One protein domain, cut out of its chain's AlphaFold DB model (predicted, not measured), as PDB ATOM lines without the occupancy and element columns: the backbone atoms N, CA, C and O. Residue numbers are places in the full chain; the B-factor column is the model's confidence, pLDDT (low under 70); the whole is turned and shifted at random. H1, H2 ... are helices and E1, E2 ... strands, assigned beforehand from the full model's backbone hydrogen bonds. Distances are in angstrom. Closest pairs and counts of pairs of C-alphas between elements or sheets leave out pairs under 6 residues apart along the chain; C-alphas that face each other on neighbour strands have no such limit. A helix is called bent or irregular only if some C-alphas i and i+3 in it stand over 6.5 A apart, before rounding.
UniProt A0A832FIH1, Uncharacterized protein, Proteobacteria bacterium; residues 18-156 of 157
ATOM      1  N   MET A  18     136.926 126.430  96.151       81.62
ATOM      2  CA  MET A  18     137.389 127.318  97.216       81.62
ATOM      3  C   MET A  18     136.991 126.734  98.580       81.62
ATOM      4  O   MET A  18     135.875 126.233  98.731       81.62
ATOM      5  N   ARG A  19     137.896 126.781  99.569       85.25
ATOM      6  CA  ARG A  19     137.586 126.306 100.928       85.25
ATOM      7  C   ARG A  19     136.369 127.057 101.471       85.25
ATOM      8  O   ARG A  19     136.296 128.273 101.324       85.25
ATOM      9  N   GLU A  20     135.462 126.348 102.135       87.81
ATOM     10  CA  GLU A  20     134.182 126.912 102.591       87.81
ATOM     11  C   GLU A  20     134.361 128.124 103.520       87.81
ATOM     12  O   GLU A  20     133.700 129.140 103.346       87.81
ATOM     13  N   GLU A  21     135.327 128.080 104.440       89.25
ATOM     14  CA  GLU A  21     135.649 129.226 105.304       89.25
ATOM     15  C   GLU A  21     136.088 130.461 104.495       89.25
ATOM     16  O   GLU A  21     135.656 131.583 104.759       89.25
ATOM     17  N   LEU A  22     136.920 130.263 103.464       90.38
ATOM     18  CA  LEU A  22     137.362 131.345 102.584       90.38
ATOM     19  C   LEU A  22     136.180 131.914 101.788       90.38
ATOM     20  O   LEU A  22     136.050 133.133 101.683       90.38
ATOM     21  N   ARG A  23     135.295 131.043 101.288       92.06
ATOM     22  CA  ARG A  23     134.053 131.430 100.607       92.06
ATOM     23  C   ARG A  23     133.185 132.313 101.503       92.06
ATOM     24  O   ARG A  23     132.856 133.423 101.100       92.06
ATOM     25  N   GLN A  24     132.876 131.861 102.715       93.62
ATOM     26  CA  GLN A  24     132.011 132.579 103.658       93.62
ATOM     27  C   GLN A  24     132.594 133.937 104.074       93.62
ATOM     28  O   GLN A  24     131.860 134.919 104.216       93.62
ATOM     29  N   ASN A  25     133.919 134.030 104.227       93.81
ATOM     30  CA  ASN A  25     134.597 135.290 104.537       93.81
ATOM     31  C   ASN A  25     134.502 136.305 103.384       93.81
ATOM     32  O   ASN A  25     134.271 137.500 103.619       93.81
ATOM     33  N   LEU A  26     134.655 135.843 102.142       95.38
ATOM     34  CA  LEU A  26     134.535 136.676 100.941       95.38
ATOM     35  C   LEU A  26     133.085 137.078 100.667       95.38
ATOM     36  O   LEU A  26     132.829 138.238 100.339       95.38
ATOM     37  N   GLU A  27     132.139 136.167 100.884       96.94
ATOM     38  CA  GLU A  27     130.707 136.445 100.830       96.94
ATOM     39  C   GLU A  27     130.334 137.528 101.841       96.94
ATOM     40  O   GLU A  27     129.806 138.571 101.467       96.94
ATOM     41  N   SER A  28     130.701 137.341 103.111       96.56
ATOM     42  CA  SER A  28     130.425 138.310 104.176       96.56
ATOM     43  C   SER A  28     131.030 139.683 103.877       96.56
ATOM     44  O   SER A  28     130.429 140.710 104.183       96.56
ATOM     45  N   SER A  29     132.223 139.720 103.277       95.81
ATOM     46  CA  SER A  29     132.857 140.974 102.855       95.81
ATOM     47  C   SER A  29     132.097 141.638 101.709       95.81
ATOM     48  O   SER A  29     131.862 142.843 101.762       95.81
ATOM     49  N   SER A  30     131.651 140.853 100.727       96.81
ATOM     50  CA  SER A  30     130.832 141.336  99.613       96.81
ATOM     51  C   SER A  30     129.502 141.899 100.118       96.81
ATOM     52  O   SER A  30     129.161 143.031  99.790       96.81
ATOM     53  N   GLN A  31     128.803 141.181 101.004       96.94
ATOM     54  CA  GLN A  31     127.531 141.637 101.577       96.94
ATOM     55  C   GLN A  31     127.676 142.936 102.379       96.94
ATOM     56  O   GLN A  31     126.811 143.803 102.283       96.94
ATOM     57  N   ARG A  32     128.779 143.122 103.123       96.94
ATOM     58  CA  ARG A  32     129.052 144.393 103.821       96.94
ATOM     59  C   ARG A  32     129.192 145.562 102.847       96.94
ATOM     60  O   ARG A  32     128.552 146.587 103.058       96.94
ATOM     61  N   ILE A  33     129.968 145.393 101.773       95.69
ATOM     62  CA  ILE A  33     130.128 146.423 100.734       95.69
ATOM     63  C   ILE A  33     128.772 146.745 100.099       95.69
ATOM     64  O   ILE A  33     128.390 147.910 100.029       95.69
ATOM     65  N   LEU A  34     128.031 145.714  99.681       95.31
ATOM     66  CA  LEU A  34     126.732 145.871  99.025       95.31
ATOM     67  C   LEU A  34     125.695 146.546  99.931       95.31
ATOM     68  O   LEU A  34     124.878 147.311  99.434       95.31
ATOM     69  N   SER A  35     125.743 146.314 101.247       96.12
ATOM     70  CA  SER A  35     124.819 146.941 102.202       96.12
ATOM     71  C   SER A  35     125.051 148.438 102.429       96.12
ATOM     72  O   SER A  35     124.167 149.109 102.954       96.12
ATOM     73  N   GLU A  36     126.228 148.956 102.063       96.81
ATOM     74  CA  GLU A  36     126.579 150.376 102.198       96.81
ATOM     75  C   GLU A  36     126.433 151.160 100.887       96.81
ATOM     76  O   GLU A  36     126.504 152.387 100.908       96.81
ATOM     77  N   LEU A  37     126.241 150.476  99.755       95.50
ATOM     78  CA  LEU A  37     125.970 151.121  98.473       95.50
ATOM     79  C   LEU A  37     124.481 151.502  98.356       95.50
ATOM     80  O   LEU A  37     123.631 150.786  98.894       95.50
ATOM     81  N   PRO A  38     124.146 152.588  97.631       93.44
ATOM     82  CA  PRO A  38     122.757 152.959  97.363       93.44
ATOM     83  C   PRO A  38     121.937 151.794  96.788       93.44
ATOM     84  O   PRO A  38     122.356 151.114  95.851       93.44
ATOM     85  N   SER A  39     120.762 151.546  97.364       89.94
ATOM     86  CA  SER A  39     119.937 150.365  97.063       89.94
ATOM     87  C   SER A  39     119.303 150.365  95.666       89.94
ATOM     88  O   SER A  39     118.874 149.321  95.183       89.94
ATOM     89  N   GLU A  40     119.228 151.530  95.027       90.56
ATOM     90  CA  GLU A  40     118.733 151.742  93.666       90.56
ATOM     91  C   GLU A  40     119.725 151.299  92.583       90.56
ATOM     92  O   GLU A  40     119.363 151.215  91.409       90.56
ATOM     93  N   LEU A  41     120.973 151.024  92.965       92.12
ATOM     94  CA  LEU A  41     122.021 150.584  92.059       92.12
ATOM     95  C   LEU A  41     121.751 149.154  91.594       92.12
ATOM     96  O   LEU A  41     121.699 148.214  92.389       92.12
ATOM     97  N   LEU A  42     121.604 148.992  90.281       94.44
ATOM     98  CA  LEU A  42     121.368 147.700  89.656       94.44
ATOM     99  C   LEU A  42     122.696 147.090  89.221       94.44
ATOM    100  O   LEU A  42     123.438 147.674  88.429       94.44
ATOM    101  N   TRP A  43     122.976 145.906  89.750       97.31
ATOM    102  CA  TRP A  43     124.072 145.081  89.273       97.31
ATOM    103  C   TRP A  43     123.613 144.279  88.057       97.31
ATOM    104  O   TRP A  43     122.471 143.829  87.983       97.31
ATOM    105  N   GLU A  44     124.534 144.067  87.132       97.81
ATOM    106  CA  GLU A  44     124.387 143.203  85.967       97.81
ATOM    107  C   GLU A  44     125.610 142.285  85.864       97.81
ATOM    108  O   GLU A  44     126.628 142.498  86.528       97.81
ATOM    109  N   TRP A  45     125.537 141.255  85.025       97.81
ATOM    110  CA  TRP A  45     126.697 140.424  84.715       97.81
ATOM    111  C   TRP A  45     127.439 140.967  83.485       97.81
ATOM    112  O   TRP A  45     126.826 141.179  82.442       97.81
ATOM    113  N   ASP A  46     128.756 141.179  83.573       96.06
ATOM    114  CA  ASP A  46     129.586 141.557  82.421       96.06
ATOM    115  C   ASP A  46     130.270 140.327  81.823       96.06
ATOM    116  O   ASP A  46     131.356 139.936  82.257       96.06
ATOM    117  N   ASP A  47     129.666 139.758  80.779       93.88
ATOM    118  CA  ASP A  47     130.178 138.580  80.060       93.88
ATOM    119  C   ASP A  47     131.593 138.765  79.488       93.88
ATOM    120  O   ASP A  47     132.278 137.794  79.180       93.88
ATOM    121  N   ARG A  48     132.068 140.007  79.319       90.38
ATOM    122  CA  ARG A  48     133.428 140.255  78.803       90.38
ATOM    123  C   ARG A  48     134.501 140.006  79.854       90.38
ATOM    124  O   ARG A  48     135.653 139.779  79.489       90.38
ATOM    125  N   PHE A  49     134.145 140.131  81.130       89.94
ATOM    126  CA  PHE A  49     135.073 140.009  82.253       89.94
ATOM    127  C   PHE A  49     134.698 138.892  83.223       89.94
ATOM    128  O   PHE A  49     135.506 138.596  84.100       89.94
ATOM    129  N   ASP A  50     133.514 138.298  83.076       93.19
ATOM    130  CA  ASP A  50     132.928 137.354  84.022       93.19
ATOM    131  C   ASP A  50     132.852 137.932  85.444       93.19
ATOM    132  O   ASP A  50     133.257 137.303  86.423       93.19
ATOM    133  N   LEU A  51     132.351 139.168  85.547       96.12
ATOM    134  CA  LEU A  51     132.242 139.897  86.809       96.12
ATOM    135  C   LEU A  51     130.890 140.605  86.949       96.12
ATOM    136  O   LEU A  51     130.375 141.130  85.959       96.12
ATOM    137  N   PRO A  52     130.374 140.740  88.186       97.88
ATOM    138  CA  PRO A  52     129.354 141.721  88.516       97.88
ATOM    139  C   PRO A  52     129.792 143.124  88.102       97.88
ATOM    140  O   PRO A  52     130.905 143.571  88.406       97.88
ATOM    141  N   LEU A  53     128.895 143.819  87.421       98.06
ATOM    142  CA  LEU A  53     129.060 145.154  86.885       98.06
ATOM    143  C   LEU A  53     127.972 146.057  87.440       98.06
ATOM    144  O   LEU A  53     126.791 145.747  87.372       98.06
ATOM    145  N   LEU A  54     128.396 147.213  87.915       97.69
ATOM    146  CA  LEU A  54     127.534 148.330  88.219       97.69
ATOM    147  C   LEU A  54     127.869 149.479  87.268       97.69
ATOM    148  O   LEU A  54     129.037 149.858  87.145       97.69
ATOM    149  N   VAL A  55     126.858 150.055  86.622       97.75
ATOM    150  CA  VAL A  55     126.985 151.277  85.815       97.75
ATOM    151  C   VAL A  55     126.160 152.375  86.467       97.75
ATOM    152  O   VAL A  55     124.992 152.171  86.780       97.75
ATOM    153  N   PHE A  56     126.770 153.534  86.689       97.38
ATOM    154  CA  PHE A  56     126.139 154.635  87.411       97.38
ATOM    155  C   PHE A  56     126.585 155.999  86.864       97.38
ATOM    156  O   PHE A  56     127.650 156.105  86.237       97.38
ATOM    157  N   PRO A  57     125.769 157.049  87.056       97.06
ATOM    158  CA  PRO A  57     126.105 158.395  86.620       97.06
ATOM    159  C   PRO A  57     127.209 159.026  87.484       97.06
ATOM    160  O   PRO A  57     127.379 158.723  88.663       97.06
ATOM    161  N   LYS A  58     128.001 159.912  86.878       95.25
ATOM    162  CA  LYS A  58     129.183 160.535  87.498       95.25
ATOM    163  C   LYS A  58     128.858 161.359  88.751       95.25
ATOM    164  O   LYS A  58     129.729 161.529  89.595       95.25
ATOM    165  N   ASP A  59     127.633 161.853  88.890       96.12
ATOM    166  CA  ASP A  59     127.156 162.586  90.071       96.12
ATOM    167  C   ASP A  59     127.073 161.717  91.338       96.12
ATOM    168  O   ASP A  59     127.258 162.240  92.434       96.12
ATOM    169  N   MET A  60     126.903 160.397  91.204       96.25
ATOM    170  CA  MET A  60     126.947 159.440  92.321       96.25
ATOM    171  C   MET A  60     128.373 158.982  92.682       96.25
ATOM    172  O   MET A  60     128.563 158.182  93.600       96.25
ATOM    173  N   GLU A  61     129.399 159.452  91.962       94.94
ATOM    174  CA  GLU A  61     130.779 158.991  92.146       94.94
ATOM    175  C   GLU A  61     131.290 159.193  93.565       94.94
ATOM    176  O   GLU A  61     131.910 158.283  94.109       94.94
ATOM    177  N   GLU A  62     131.081 160.373  94.145       95.50
ATOM    178  CA  GLU A  62     131.648 160.697  95.454       95.50
ATOM    179  C   GLU A  62     131.151 159.720  96.524       95.50
ATOM    180  O   GLU A  62     131.957 159.158  97.271       95.50
ATOM    181  N   GLU A  63     129.846 159.448  96.531       96.12
ATOM    182  CA  GLU A  63     129.204 158.510  97.447       96.12
ATOM    183  C   GLU A  63     129.709 157.076  97.236       96.12
ATOM    184  O   GLU A  63     130.201 156.441  98.174       96.12
ATOM    185  N   ILE A  64     129.670 156.576  95.997       97.06
ATOM    186  CA  ILE A  64     130.055 155.192  95.692       97.06
ATOM    187  C   ILE A  64     131.551 154.971  95.945       97.06
ATOM    188  O   ILE A  64     131.949 153.992  96.581       97.06
ATOM    189  N   VAL A  65     132.414 155.890  95.500       95.94
ATOM    190  CA  VAL A  65     133.867 155.777  95.692       95.94
ATOM    191  C   VAL A  65     134.240 155.907  97.170       95.94
ATOM    192  O   VAL A  65     135.202 155.263  97.595       95.94
ATOM    193  N   ALA A  66     133.500 156.676  97.975       96.88
ATOM    194  CA  ALA A  66     133.726 156.736  99.419       96.88
ATOM    195  C   ALA A  66     133.486 155.378 100.097       96.88
ATOM    196  O   ALA A  66     134.296 154.967 100.935       96.88
ATOM    197  N   VAL A  67     132.434 154.651  99.703       97.62
ATOM    198  CA  VAL A  67     132.175 153.280 100.178       97.62
ATOM    199  C   VAL A  67     133.292 152.340  99.726       97.62
ATOM    200  O   VAL A  67     133.877 151.634 100.549       97.62
ATOM    201  N   ILE A  68     133.677 152.379  98.447       97.75
ATOM    202  CA  ILE A  68     134.758 151.523  97.932       97.75
ATOM    203  C   ILE A  68     136.081 151.791  98.655       97.75
ATOM    204  O   ILE A  68     136.718 150.857  99.127       97.75
ATOM    205  N   LYS A  69     136.490 153.044  98.855       96.81
ATOM    206  CA  LYS A  69     137.742 153.350  99.573       96.81
ATOM    207  C   LYS A  69     137.737 152.901 101.036       96.81
ATOM    208  O   LYS A  69     138.800 152.612 101.579       96.81
ATOM    209  N   ARG A  70     136.567 152.837 101.677       96.81
ATOM    210  CA  ARG A  70     136.422 152.350 103.057       96.81
ATOM    211  C   ARG A  70     136.702 150.852 103.166       96.81
ATOM    212  O   ARG A  70     137.337 150.423 104.125       96.81
ATOM    213  N   HIS A  71     136.244 150.075 102.186       97.19
ATOM    214  CA  HIS A  71     136.380 148.614 102.184       97.19
ATOM    215  C   HIS A  71     137.648 148.122 101.481       97.19
ATOM    216  O   HIS A  71     138.166 147.058 101.817       97.19
ATOM    217  N   PHE A  72     138.184 148.899 100.540       97.75
ATOM    218  CA  PHE A  72     139.344 148.548  99.730       97.75
ATOM    219  C   PHE A  72     140.514 149.510 100.022       97.75
ATOM    220  O   PHE A  72     140.698 150.497  99.305       97.75
ATOM    221  N   PRO A  73     141.326 149.248 101.067       95.75
ATOM    222  CA  PRO A  73     142.381 150.162 101.510       95.75
ATOM    223  C   PRO A  73     143.554 150.279 100.531       95.75
ATOM    224  O   PRO A  73     144.369 151.192 100.657       95.75
ATOM    225  N   ASN A  74     143.672 149.360  99.569       97.56
ATOM    226  CA  ASN A  74     144.724 149.394  98.564       97.56
ATOM    227  C   ASN A  74     144.169 149.907  97.236       97.56
ATOM    228  O   ASN A  74     143.109 149.459  96.801       97.56
ATOM    229  N   GLN A  75     144.910 150.790  96.564       97.44
ATOM    230  CA  GLN A  75     144.523 151.323  95.260       97.44
ATOM    231  C   GLN A  75     145.731 151.560  94.351       97.44
ATOM    232  O   GLN A  75     146.797 151.965  94.816       97.44
ATOM    233  N   TRP A  76     145.537 151.352  93.048       97.75
ATOM    234  CA  TRP A  76     146.520 151.646  92.011       97.75
ATOM    235  C   TRP A  76     145.853 152.253  90.784       97.75
ATOM    236  O   TRP A  76     144.831 151.769  90.301       97.75
ATOM    237  N   ASP A  77     146.478 153.295  90.265       97.00
ATOM    238  CA  ASP A  77     146.118 154.005  89.044       97.00
ATOM    239  C   ASP A  77     147.207 153.816  87.973       97.00
ATOM    240  O   ASP A  77     148.187 153.089  88.167       97.00
ATOM    241  N   LEU A  78     147.075 154.505  86.838       95.75
ATOM    242  CA  LEU A  78     148.069 154.466  85.759       95.75
ATOM    243  C   LEU A  78     149.504 154.789  86.228       95.75
ATOM    244  O   LEU A  78     150.467 154.238  85.691       95.75
ATOM    245  N   ASN A  79     149.659 155.662  87.226       96.50
ATOM    246  CA  ASN A  79     150.965 156.117  87.708       96.50
ATOM    247  C   ASN A  79     151.611 155.117  88.674       96.50
ATOM    248  O   ASN A  79     152.838 155.010  88.733       96.50
ATOM    249  N   SER A  80     150.797 154.374  89.420       97.06
ATOM    250  CA  SER A  80     151.239 153.485  90.499       97.06
ATOM    251  C   SER A  80     151.121 151.996  90.168       97.06
ATOM    252  O   SER A  80     151.735 151.174  90.845       97.06
ATOM    253  N   ILE A  81     150.430 151.603  89.091       96.31
ATOM    254  CA  ILE A  81     150.238 150.183  88.747       96.31
ATOM    255  C   ILE A  81     151.557 149.420  88.549       96.31
ATOM    256  O   ILE A  81     151.649 148.230  88.850       96.31
ATOM    257  N   LYS A  82     152.620 150.101  88.103       94.50
ATOM    258  CA  LYS A  82     153.947 149.491  87.900       94.50
ATOM    259  C   LYS A  82     154.569 148.981  89.204       94.50
ATOM    260  O   LYS A  82     155.354 148.036  89.160       94.50
ATOM    261  N   THR A  83     154.209 149.569  90.346       95.25
ATOM    262  CA  THR A  83     154.685 149.160  91.677       95.25
ATOM    263  C   THR A  83     153.690 148.258  92.412       95.25
ATOM    264  O   THR A  83     154.015 147.746  93.481       95.25
ATOM    265  N   ALA A  84     152.508 148.003  91.838       95.44
ATOM    266  CA  ALA A  84     151.507 147.117  92.423       95.44
ATOM    267  C   ALA A  84     152.025 145.676  92.547       95.44
ATOM    268  O   ALA A  84     152.865 145.260  91.744       95.44
ATOM    269  N   PRO A  85     151.514 144.864  93.489       94.75
ATOM    270  CA  PRO A  85     151.878 143.455  93.592       94.75
ATOM    271  C   PRO A  85     151.657 142.677  92.280       94.75
ATOM    272  O   PRO A  85     150.732 142.988  91.527       94.75
ATOM    273  N   PRO A  86     152.441 141.615  91.999       93.56
ATOM    274  CA  PRO A  86     152.339 140.869  90.741       93.56
ATOM    275  C   PRO A  86     150.937 140.338  90.418       93.56
ATOM    276  O   PRO A  86     150.573 140.269  89.248       93.56
ATOM    277  N   VAL A  87     150.150 139.969  91.434       92.06
ATOM    278  CA  VAL A  87     148.762 139.507  91.260       92.06
ATOM    279  C   VAL A  87     147.853 140.611  90.705       92.06
ATOM    280  O   VAL A  87     147.064 140.341  89.806       92.06
ATOM    281  N   ILE A  88     148.034 141.858  91.154       94.38
ATOM    282  CA  ILE A  88     147.278 143.024  90.680       94.38
ATOM    283  C   ILE A  88     147.701 143.406  89.264       94.38
ATOM    284  O   ILE A  88     146.855 143.649  88.411       94.38
ATOM    285  N   ARG A  89     149.006 143.396  88.969       94.12
ATOM    286  CA  ARG A  89     149.482 143.685  87.605       94.12
ATOM    287  C   ARG A  89     148.936 142.676  86.595       94.12
ATOM    288  O   ARG A  89     148.378 143.074  85.584       94.12
ATOM    289  N   LYS A  90     148.986 141.378  86.925       91.12
ATOM    290  CA  LYS A  90     148.404 140.314  86.089       91.12
ATOM    291  C   LYS A  90     146.894 140.469  85.896       91.12
ATOM    292  O   LYS A  90     146.399 140.161  84.817       91.12
ATOM    293  N   LEU A  91     146.168 140.900  86.929       90.88
ATOM    294  CA  LEU A  91     144.738 141.199  86.834       90.88
ATOM    295  C   LEU A  91     144.479 142.317  85.812       90.88
ATOM    296  O   LEU A  91     143.642 142.158  84.926       90.88
ATOM    297  N   VAL A  92     145.224 143.420  85.903       90.81
ATOM    298  CA  VAL A  92     145.108 144.556  84.976       90.81
ATOM    299  C   VAL A  92     145.478 144.168  83.547       90.81
ATOM    300  O   VAL A  92     144.739 144.503  82.626       90.81
ATOM    301  N   ASP A  93     146.560 143.414  83.355       87.88
ATOM    302  CA  ASP A  93     146.987 142.952  82.028       87.88
ATOM    303  C   ASP A  93     145.911 142.080  81.356       87.88
ATOM    304  O   ASP A  93     145.670 142.203  80.156       87.88
ATOM    305  N   LYS A  94     145.205 141.245  82.133       83.75
ATOM    306  CA  LYS A  94     144.044 140.474  81.652       83.75
ATOM    307  C   LYS A  94     142.834 141.350  81.320       83.75
ATOM    308  O   LYS A  94     142.025 140.962  80.489       83.75
ATOM    309  N   SER A  95     142.719 142.515  81.953       76.38
ATOM    310  CA  SER A  95     141.555 143.404  81.864       76.38
ATOM    311  C   SER A  95     141.705 144.491  80.785       76.38
ATOM    312  O   SER A  95     141.075 145.539  80.880       76.38
ATOM    313  N   PHE A  96     142.542 144.254  79.765       78.06
ATOM    314  CA  PHE A  96     142.929 145.207  78.706       78.06
ATOM    315  C   PHE A  96     143.816 146.386  79.153       78.06
ATOM    316  O   PHE A  96     143.990 147.352  78.403       78.06
ATOM    317  N   GLY A  97     144.426 146.303  80.336       86.75
ATOM    318  CA  GLY A  97     145.282 147.349  80.889       86.75
ATOM    319  C   GLY A  97     144.519 148.394  81.707       86.75
ATOM    320  O   GLY A  97     143.332 148.259  81.989       86.75
ATOM    321  N   ILE A  98     145.230 149.445  82.121       91.88
ATOM    322  CA  ILE A  98     144.679 150.572  82.884       91.88
ATOM    323  C   ILE A  98     144.903 151.873  82.110       91.88
ATOM    324  O   ILE A  98     145.980 152.095  81.553       91.88
ATOM    325  N   ARG A  99     143.878 152.725  82.045       93.44
ATOM    326  CA  ARG A  99     143.907 154.030  81.363       93.44
ATOM    327  C   ARG A  99     143.865 155.188  82.363       93.44
ATOM    328  O   ARG A  99     143.695 154.997  83.563       93.44
ATOM    329  N   ILE A 100     144.025 156.411  81.863       93.19
ATOM    330  CA  ILE A 100     143.904 157.629  82.679       93.19
ATOM    331  C   ILE A 100     142.512 157.675  83.328       93.19
ATOM    332  O   ILE A 100     141.510 157.419  82.668       93.19
ATOM    333  N   GLY A 101     142.466 157.996  84.624       93.31
ATOM    334  CA  GLY A 101     141.229 158.074  85.410       93.31
ATOM    335  C   GLY A 101     140.690 156.724  85.891       93.31
ATOM    336  O   GLY A 101     139.764 156.699  86.694       93.31
ATOM    337  N   GLN A 102     141.270 155.612  85.438       96.25
ATOM    338  CA  GLN A 102     140.920 154.278  85.905       96.25
ATOM    339  C   GLN A 102     141.713 153.916  87.159       96.25
ATOM    340  O   GLN A 102     142.898 154.249  87.269       96.25
ATOM    341  N   THR A 103     141.070 153.184  88.064       97.44
ATOM    342  CA  THR A 103     141.669 152.768  89.334       97.44
ATOM    343  C   THR A 103     141.305 151.321  89.634       97.44
ATOM    344  O   THR A 103     140.153 150.915  89.473       97.44
ATOM    345  N   VAL A 104     142.283 150.547  90.095       97.56
ATOM    346  CA  VAL A 104     142.064 149.231  90.699       97.56
ATOM    347  C   VAL A 104     142.152 149.364  92.202       97.56
ATOM    348  O   VAL A 104     143.130 149.898  92.715       97.56
ATOM    349  N   PHE A 105     141.159 148.830  92.895       98.00
ATOM    350  CA  PHE A 105     141.118 148.738  94.342       98.00
ATOM    351  C   PHE A 105     141.273 147.282  94.782       98.00
ATOM    352  O   PHE A 105     140.870 146.373  94.057       98.00
ATOM    353  N   ALA A 106     141.825 147.044  95.969       97.56
ATOM    354  CA  ALA A 106     141.858 145.722  96.590       97.56
ATOM    355  C   ALA A 106     141.608 145.805  98.099       97.56
ATOM    356  O   ALA A 106     142.068 146.740  98.769       97.56
ATOM    357  N   THR A 107     140.916 144.800  98.637       96.81
ATOM    358  CA  THR A 107     140.814 144.584 100.086       96.81
ATOM    359  C   THR A 107     142.171 144.150 100.660       96.81
ATOM    360  O   THR A 107     143.200 144.221  99.982       96.81
ATOM    361  N   ASP A 108     142.215 143.719 101.922       92.56
ATOM    362  CA  ASP A 108     143.444 143.188 102.522       92.56
ATOM    363  C   ASP A 108     144.003 141.998 101.718       92.56
ATOM    364  O   ASP A 108     143.359 140.959 101.574       92.56
ATOM    365  N   MET A 109     145.221 142.165 101.198       91.25
ATOM    366  CA  MET A 109     145.908 141.195 100.343       91.25
ATOM    367  C   MET A 109     146.758 140.185 101.124       91.25
ATOM    368  O   MET A 109     147.411 139.340 100.509       91.25
ATOM    369  N   ASN A 110     146.787 140.265 102.458       89.75
ATOM    370  CA  ASN A 110     147.453 139.260 103.292       89.75
ATOM    371  C   ASN A 110     146.661 137.946 103.374       89.75
ATOM    372  O   ASN A 110     147.183 136.932 103.836       89.75
ATOM    373  N   GLN A 111     145.411 137.958 102.910       88.12
ATOM    374  CA  GLN A 111     144.539 136.793 102.840       88.12
ATOM    375  C   GLN A 111     144.859 135.926 101.618       88.12
ATOM    376  O   GLN A 111     145.438 136.373 100.627       88.12
ATOM    377  N   GLU A 112     144.452 134.657 101.666       90.44
ATOM    378  CA  GLU A 112     144.675 133.744 100.546       90.44
ATOM    379  C   GLU A 112     143.904 134.155  99.289       90.44
ATOM    380  O   GLU A 112     144.420 133.998  98.182       90.44
ATOM    381  N   ALA A 113     142.711 134.717  99.447       93.25
ATOM    382  CA  ALA A 113     141.978 135.394  98.391       93.25
ATOM    383  C   ALA A 113     141.326 136.658  98.944       93.25
ATOM    384  O   ALA A 113     141.087 136.769 100.145       93.25
ATOM    385  N   PHE A 114     141.090 137.618  98.063       95.44
ATOM    386  CA  PHE A 114     140.623 138.947  98.412       95.44
ATOM    387  C   PHE A 114     139.779 139.530  97.276       95.44
ATOM    388  O   PHE A 114     139.856 139.078  96.126       95.44
ATOM    389  N   LEU A 115     138.969 140.535  97.604       97.19
ATOM    390  CA  LEU A 115     138.155 141.250  96.629       97.19
ATOM    391  C   LEU A 115     139.005 142.315  95.934       97.19
ATOM    392  O   LEU A 115     139.792 143.021  96.573       97.19
ATOM    393  N   PHE A 116     138.805 142.475  94.633       97.31
ATOM    394  CA  PHE A 116     139.268 143.641  93.889       97.31
ATOM    395  C   PHE A 116     138.079 144.392  93.303       97.31
ATOM    396  O   PHE A 116     137.034 143.793  93.053       97.31
ATOM    397  N   ALA A 117     138.257 145.687  93.048       97.56
ATOM    398  CA  ALA A 117     137.298 146.473  92.288       97.56
ATOM    399  C   ALA A 117     137.974 147.225  91.136       97.56
ATOM    400  O   ALA A 117     139.071 147.761  91.296       97.56
ATOM    401  N   LEU A 118     137.322 147.266  89.974       97.19
ATOM    402  CA  LEU A 118     137.767 148.006  88.791       97.19
ATOM    403  C   LEU A 118     136.850 149.205  88.597       97.19
ATOM    404  O   LEU A 118     135.695 149.039  88.211       97.19
ATOM    405  N   TYR A 119     137.363 150.397  88.873       97.56
ATOM    406  CA  TYR A 119     136.664 151.661  88.678       97.56
ATOM    407  C   TYR A 119     137.079 152.269  87.339       97.56
ATOM    408  O   TYR A 119     138.252 152.614  87.148       97.56
ATOM    409  N   TRP A 120     136.123 152.415  86.422       96.06
ATOM    410  CA  TRP A 120     136.341 152.907  85.064       96.06
ATOM    411  C   TRP A 120     135.340 154.007  84.699       96.06
ATOM    412  O   TRP A 120     134.199 153.688  84.353       96.06
ATOM    413  N   PRO A 121     135.758 155.284  84.713       96.19
ATOM    414  CA  PRO A 121     134.989 156.352  84.093       96.19
ATOM    415  C   PRO A 121     135.039 156.194  82.570       96.19
ATOM    416  O   PRO A 121     136.075 155.831  82.003       96.19
ATOM    417  N   TRP A 122     133.909 156.432  81.912       95.00
ATOM    418  CA  TRP A 122     133.783 156.336  80.463       95.00
ATOM    419  C   TRP A 122     134.228 157.642  79.796       95.00
ATOM    420  O   TRP A 122     134.356 158.692  80.430       95.00
ATOM    421  N   GLU A 123     134.489 157.583  78.490       93.06
ATOM    422  CA  GLU A 123     134.953 158.745  77.718       93.06
ATOM    423  C   GLU A 123     133.885 159.844  77.586       93.06
ATOM    424  O   GLU A 123     134.228 161.007  77.370       93.06
ATOM    425  N   ASP A 124     132.608 159.503  77.787       94.75
ATOM    426  CA  ASP A 124     131.482 160.447  77.811       94.75
ATOM    427  C   ASP A 124     131.475 161.383  79.034       94.75
ATOM    428  O   ASP A 124     130.731 162.363  79.050       94.75
ATOM    429  N   LYS A 125     132.335 161.119  80.032       92.25
ATOM    430  CA  LYS A 125     132.503 161.879  81.284       92.25
ATOM    431  C   LYS A 125     131.285 161.906  82.209       92.25
ATOM    432  O   LYS A 125     131.360 162.548  83.256       92.25
ATOM    433  N   VAL A 126     130.200 161.229  81.857       96.62
ATOM    434  CA  VAL A 126     128.951 161.198  82.632       96.62
ATOM    435  C   VAL A 126     128.628 159.803  83.140       96.62
ATOM    436  O   VAL A 126     127.835 159.678  84.067       96.62
ATOM    437  N   THR A 127     129.273 158.774  82.597       97.44
ATOM    438  CA  THR A 127     129.076 157.381  82.982       97.44
ATOM    439  C   THR A 127     130.323 156.817  83.647       97.44
ATOM    440  O   THR A 127     131.466 157.066  83.248       97.44
ATOM    441  N   VAL A 128     130.101 156.028  84.691       97.69
ATOM    442  CA  VAL A 128     131.132 155.265  85.384       97.69
ATOM    443  C   VAL A 128     130.687 153.815  85.466       97.69
ATOM    444  O   VAL A 128     129.513 153.520  85.668       97.69
ATOM    445  N   SER A 129     131.642 152.900  85.326       97.31
ATOM    446  CA  SER A 129     131.438 151.493  85.642       97.31
ATOM    447  C   SER A 129     132.329 151.044  86.789       97.31
ATOM    448  O   SER A 129     133.499 151.429  86.863       97.31
ATOM    449  N   LEU A 130     131.782 150.193  87.648       97.62
ATOM    450  CA  LEU A 130     132.478 149.505  88.720       97.62
ATOM    451  C   LEU A 130     132.281 148.000  88.544       97.62
ATOM    452  O   LEU A 130     131.159 147.539  88.370       97.62
ATOM    453  N   ARG A 131     133.364 147.230  88.604       97.50
ATOM    454  CA  ARG A 131     133.298 145.761  88.684       97.50
ATOM    455  C   ARG A 131     133.905 145.298  89.984       97.50
ATOM    456  O   ARG A 131     134.882 145.907  90.413       97.50
ATOM    457  N   ILE A 132     133.384 144.229  90.570       97.06
ATOM    458  CA  ILE A 132     133.967 143.604  91.763       97.06
ATOM    459  C   ILE A 132     134.217 142.129  91.479       97.06
ATOM    460  O   ILE A 132     133.365 141.456  90.916       97.06
ATOM    461  N   GLY A 133     135.385 141.625  91.864       95.69
ATOM    462  CA  GLY A 133     135.749 140.229  91.652       95.69
ATOM    463  C   GLY A 133     136.688 139.686  92.713       95.69
ATOM    464  O   GLY A 133     137.067 140.385  93.651       95.69
ATOM    465  N   LEU A 134     137.081 138.426  92.540       94.94
ATOM    466  CA  LEU A 134     137.979 137.711  93.441       94.94
ATOM    467  C   LEU A 134     139.337 137.470  92.790       94.94
ATOM    468  O   LEU A 134     139.433 137.096  91.622       94.94
ATOM    469  N   THR A 135     140.406 137.634  93.561       92.56
ATOM    470  CA  THR A 135     141.754 137.232  93.148       92.56
ATOM    471  C   THR A 135     142.580 136.788  94.353       92.56
ATOM    472  O   THR A 135     142.201 137.007  95.500       92.56
ATOM    473  N   GLY A 136     143.704 136.119  94.112       91.12
ATOM    474  CA  GLY A 136     144.599 135.653  95.168       91.12
ATOM    475  C   GLY A 136     145.150 134.255  94.929       91.12
ATOM    476  O   GLY A 136     144.880 133.610  93.916       91.12
ATOM    477  N   LYS A 137     145.980 133.792  95.865       86.44
ATOM    478  CA  LYS A 137     146.642 132.484  95.782       86.44
ATOM    479  C   LYS A 137     145.696 131.324  96.089       86.44
ATOM    480  O   LYS A 137     145.805 130.289  95.446       86.44
ATOM    481  N   GLY A 138     144.763 131.512  97.019       83.00
ATOM    482  CA  GLY A 138     143.788 130.506  97.452       83.00
ATOM    483  C   GLY A 138     142.745 130.149  96.395       83.00
ATOM    484  O   GLY A 138     142.074 129.134  96.526       83.00
ATOM    485  N   ILE A 139     142.639 130.955  95.334       84.06
ATOM    486  CA  ILE A 139     141.781 130.686  94.172       84.06
ATOM    487  C   ILE A 139     142.590 130.532  92.875       84.06
ATOM    488  O   ILE A 139     142.035 130.511  91.777       84.06
ATOM    489  N   MET A 140     143.921 130.435  92.968       77.88
ATOM    490  CA  MET A 140     144.767 130.230  91.796       77.88
ATOM    491  C   MET A 140     144.558 128.796  91.288       77.88
ATOM    492  O   MET A 140     144.911 127.841  91.971       77.88
ATOM    493  N   GLY A 141     143.959 128.651  90.104       73.44
ATOM    494  CA  GLY A 141     143.551 127.348  89.563       73.44
ATOM    495  C   GLY A 141     142.143 126.903  89.970       73.44
ATOM    496  O   GLY A 141     141.723 125.827  89.553       73.44
ATOM    497  N   ALA A 142     141.413 127.727  90.732       78.75
ATOM    498  CA  ALA A 142     139.985 127.528  90.942       78.75
ATOM    499  C   ALA A 142     139.217 127.677  89.627       78.75
ATOM    500  O   ALA A 142     139.588 128.469  88.748       78.75
ATOM    501  N   ASP A 143     138.140 126.904  89.522       83.69
ATOM    502  CA  ASP A 143     137.237 126.946  88.385       83.69
ATOM    503  C   ASP A 143     136.617 128.348  88.265       83.69
ATOM    504  O   ASP A 143     135.971 128.843  89.192       83.69
ATOM    505  N   GLN A 144     136.869 129.011  87.133       84.00
ATOM    506  CA  GLN A 144     136.368 130.360  86.879       84.00
ATOM    507  C   GLN A 144     134.844 130.374  86.760       84.00
ATOM    508  O   GLN A 144     134.220 131.331  87.213       84.00
ATOM    509  N   GLU A 145     134.245 129.300  86.237       88.38
ATOM    510  CA  GLU A 145     132.791 129.156  86.175       88.38
ATOM    511  C   GLU A 145     132.218 129.130  87.593       88.38
ATOM    512  O   GLU A 145     131.297 129.881  87.911       88.38
ATOM    513  N   LYS A 146     132.860 128.380  88.500       89.31
ATOM    514  CA  LYS A 146     132.441 128.298  89.902       89.31
ATOM    515  C   LYS A 146     132.609 129.613  90.660       89.31
ATOM    516  O   LYS A 146     131.744 129.979  91.451       89.31
ATOM    517  N   ILE A 147     133.699 130.343  90.415       91.50
ATOM    518  CA  ILE A 147     133.869 131.704  90.949       91.50
ATOM    519  C   ILE A 147     132.739 132.607  90.447       91.50
ATOM    520  O   ILE A 147     132.171 133.366  91.233       91.50
ATOM    521  N   GLY A 148     132.394 132.504  89.164       94.25
ATOM    522  CA  GLY A 148     131.298 133.260  88.580       94.25
ATOM    523  C   GLY A 148     129.938 132.909  89.181       94.25
ATOM    524  O   GLY A 148     129.132 133.809  89.391       94.25
ATOM    525  N   GLU A 149     129.674 131.640  89.497       94.25
ATOM    526  CA  GLU A 149     128.461 131.229  90.221       94.25
ATOM    527  C   GLU A 149     128.379 131.879  91.607       94.25
ATOM    528  O   GLU A 149     127.338 132.429  91.958       94.25
ATOM    529  N   TYR A 150     129.476 131.880  92.374       94.81
ATOM    530  CA  TYR A 150     129.503 132.530  93.689       94.81
ATOM    531  C   TYR A 150     129.275 134.035  93.590       94.81
ATOM    532  O   TYR A 150     128.501 134.598  94.358       94.81
ATOM    533  N   LEU A 151     129.920 134.700  92.630       96.75
ATOM    534  CA  LEU A 151     129.724 136.131  92.424       96.75
ATOM    535  C   LEU A 151     128.279 136.446  92.019       96.75
ATOM    536  O   LEU A 151     127.713 137.400  92.543       96.75
ATOM    537  N   ARG A 152     127.654 135.641  91.153       97.31
ATOM    538  CA  ARG A 152     126.232 135.807  90.815       97.31
ATOM    539  C   ARG A 152     125.333 135.637  92.035       97.31
ATOM    540  O   ARG A 152     124.511 136.506  92.303       97.31
ATOM    541  N   GLU A 153     125.557 134.593  92.832       96.56
ATOM    542  CA  GLU A 153     124.829 134.357  94.084       96.56
ATOM    543  C   GLU A 153     124.936 135.565  95.033       96.56
ATOM    544  O   GLU A 153     123.923 136.088  95.501       96.56
ATOM    545  N   TRP A 154     126.151 136.061  95.282       96.38
ATOM    546  CA  TRP A 154     126.380 137.139  96.249       96.38
ATOM    547  C   TRP A 154     125.848 138.496  95.784       96.38
ATOM    548  O   TRP A 154     125.394 139.286  96.613       96.38
ATOM    549  N   PHE A 155     125.889 138.762  94.476       95.81
ATOM    550  CA  PHE A 155     125.402 140.004  93.870       95.81
ATOM    551  C   PHE A 155     123.939 139.916  93.404       95.81
ATOM    552  O   PHE A 155     123.402 140.916  92.935       95.81
ATOM    553  N   LYS A 156     123.280 138.763  93.604       94.00
ATOM    554  CA  LYS A 156     121.879 138.486  93.236       94.00
ATOM    555  C   LYS A 156     121.608 138.622  91.727       94.00
ATOM    556  O   LYS A 156     120.610 139.230  91.337       94.00
TER     557      LYS A 156
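Overview. This is residues 18 to 156 of the 157 residues of an uncharacterized protein of Proteobacteria bacterium (UniProt A0A832FIH1). A strongly twisted sheet of six strands runs through the model, with three helices, H1, H2 and H4, over one of its faces and one short helix, H3, over the other. H1, the longest helix, meets H2 near one of its ends and H4 farther back along its length, while H3 has no helix beside it. The printed part has 139 residues, with four named helices and six named strands in the order H1, E1, E2, H2, E3, H3, E4, E5, E6, H4; the sheet runs E1, E2, E6, E5, E4, E3, each strand antiparallel to its neighbour. The class is mixed, helices and strands. The whole is compact, with a radius of gyration of the C-alphas of 14.2 A, and rounded, with spans of 41 by 35 by 27 A.

Arrangement. H1, residues 20 to 36, is on the sheet at a height of 9.2 A, over a local plane that only just can be fitted, to 6 C-alphas. It lies over E5, residues 113 to 121, and runs along the strands, at 26 degrees to E5 on the local plane; their closest C-alphas, of Leu 26 and Phe 114, are 7.0 A apart. E1, residues 43 to 46, is an edge strand and forms a hairpin with E2, residues 51 to 57; N 44 and O 53 are 2.8 A apart, within hydrogen-bond range. H2, residues 58 to 71, is irregular: C-alphas 59 and 62 are 7.3 A apart. It is on the same face as H1, at a height of 9.1 A, over E5 and E6, residues 127 to 136. With residues 67 to 71 alone, H2 touches residues 33 to 36 of H1, at a steep tilt of 38 degrees, opposite ways; the closest C-alphas are those of Glu 36 and Val 67, 6.6 A apart. E3, residues 74 to 77, is the other edge strand, antiparallel to E4, residues 103 to 106, with N 76 and O 104 at 2.8 A. H3, residues 86 to 94, is on the opposite face from H1, H2 and the last helix, at a height of 8.7 A, over E5 and slantwise to the strands. E4, E5 and E6 form a meander, each strand the antiparallel neighbour of the one before; N 117 and O 105 are 2.9 A apart, and N 118 and O 131 are 2.8 A apart. E6 also neighbours E2, with N 54 and O 130 at 2.8 A. H4, residues 144 to 155, is on the same face as H1, over E2, at a height of 6.9 A. It touches H1 at a steep tilt of 41 degrees, the same way; the closest C-alphas are those of Glu 27 and Trp 154, 6.3 A apart. In H1, H3 and H4 every O i to N i+4 pair is within hydrogen-bond range; in H2, 8 of 10 are.

Along the chain. H1 begins at C-alpha 20, (134.182, 126.912, 102.591), and is 24.7 A long from first to last C-alpha. H2 measures 20.2 A, E5 26.3 A and E6, the longest strand, 29.4 A. E6 begins at C-alpha 127, (129.076, 157.381, 82.982). H4 measures 16.2 A and ends at C-alpha 155, (125.402, 140.004, 93.870).

Size, cuts and confidence. The C-alphas farthest apart are those of Glu 21 and Asp 124, 41.8 A. The printed part has no cut, and no link is long. The mean pLDDT of the printed part is 93.6, and no printed residue is under 70.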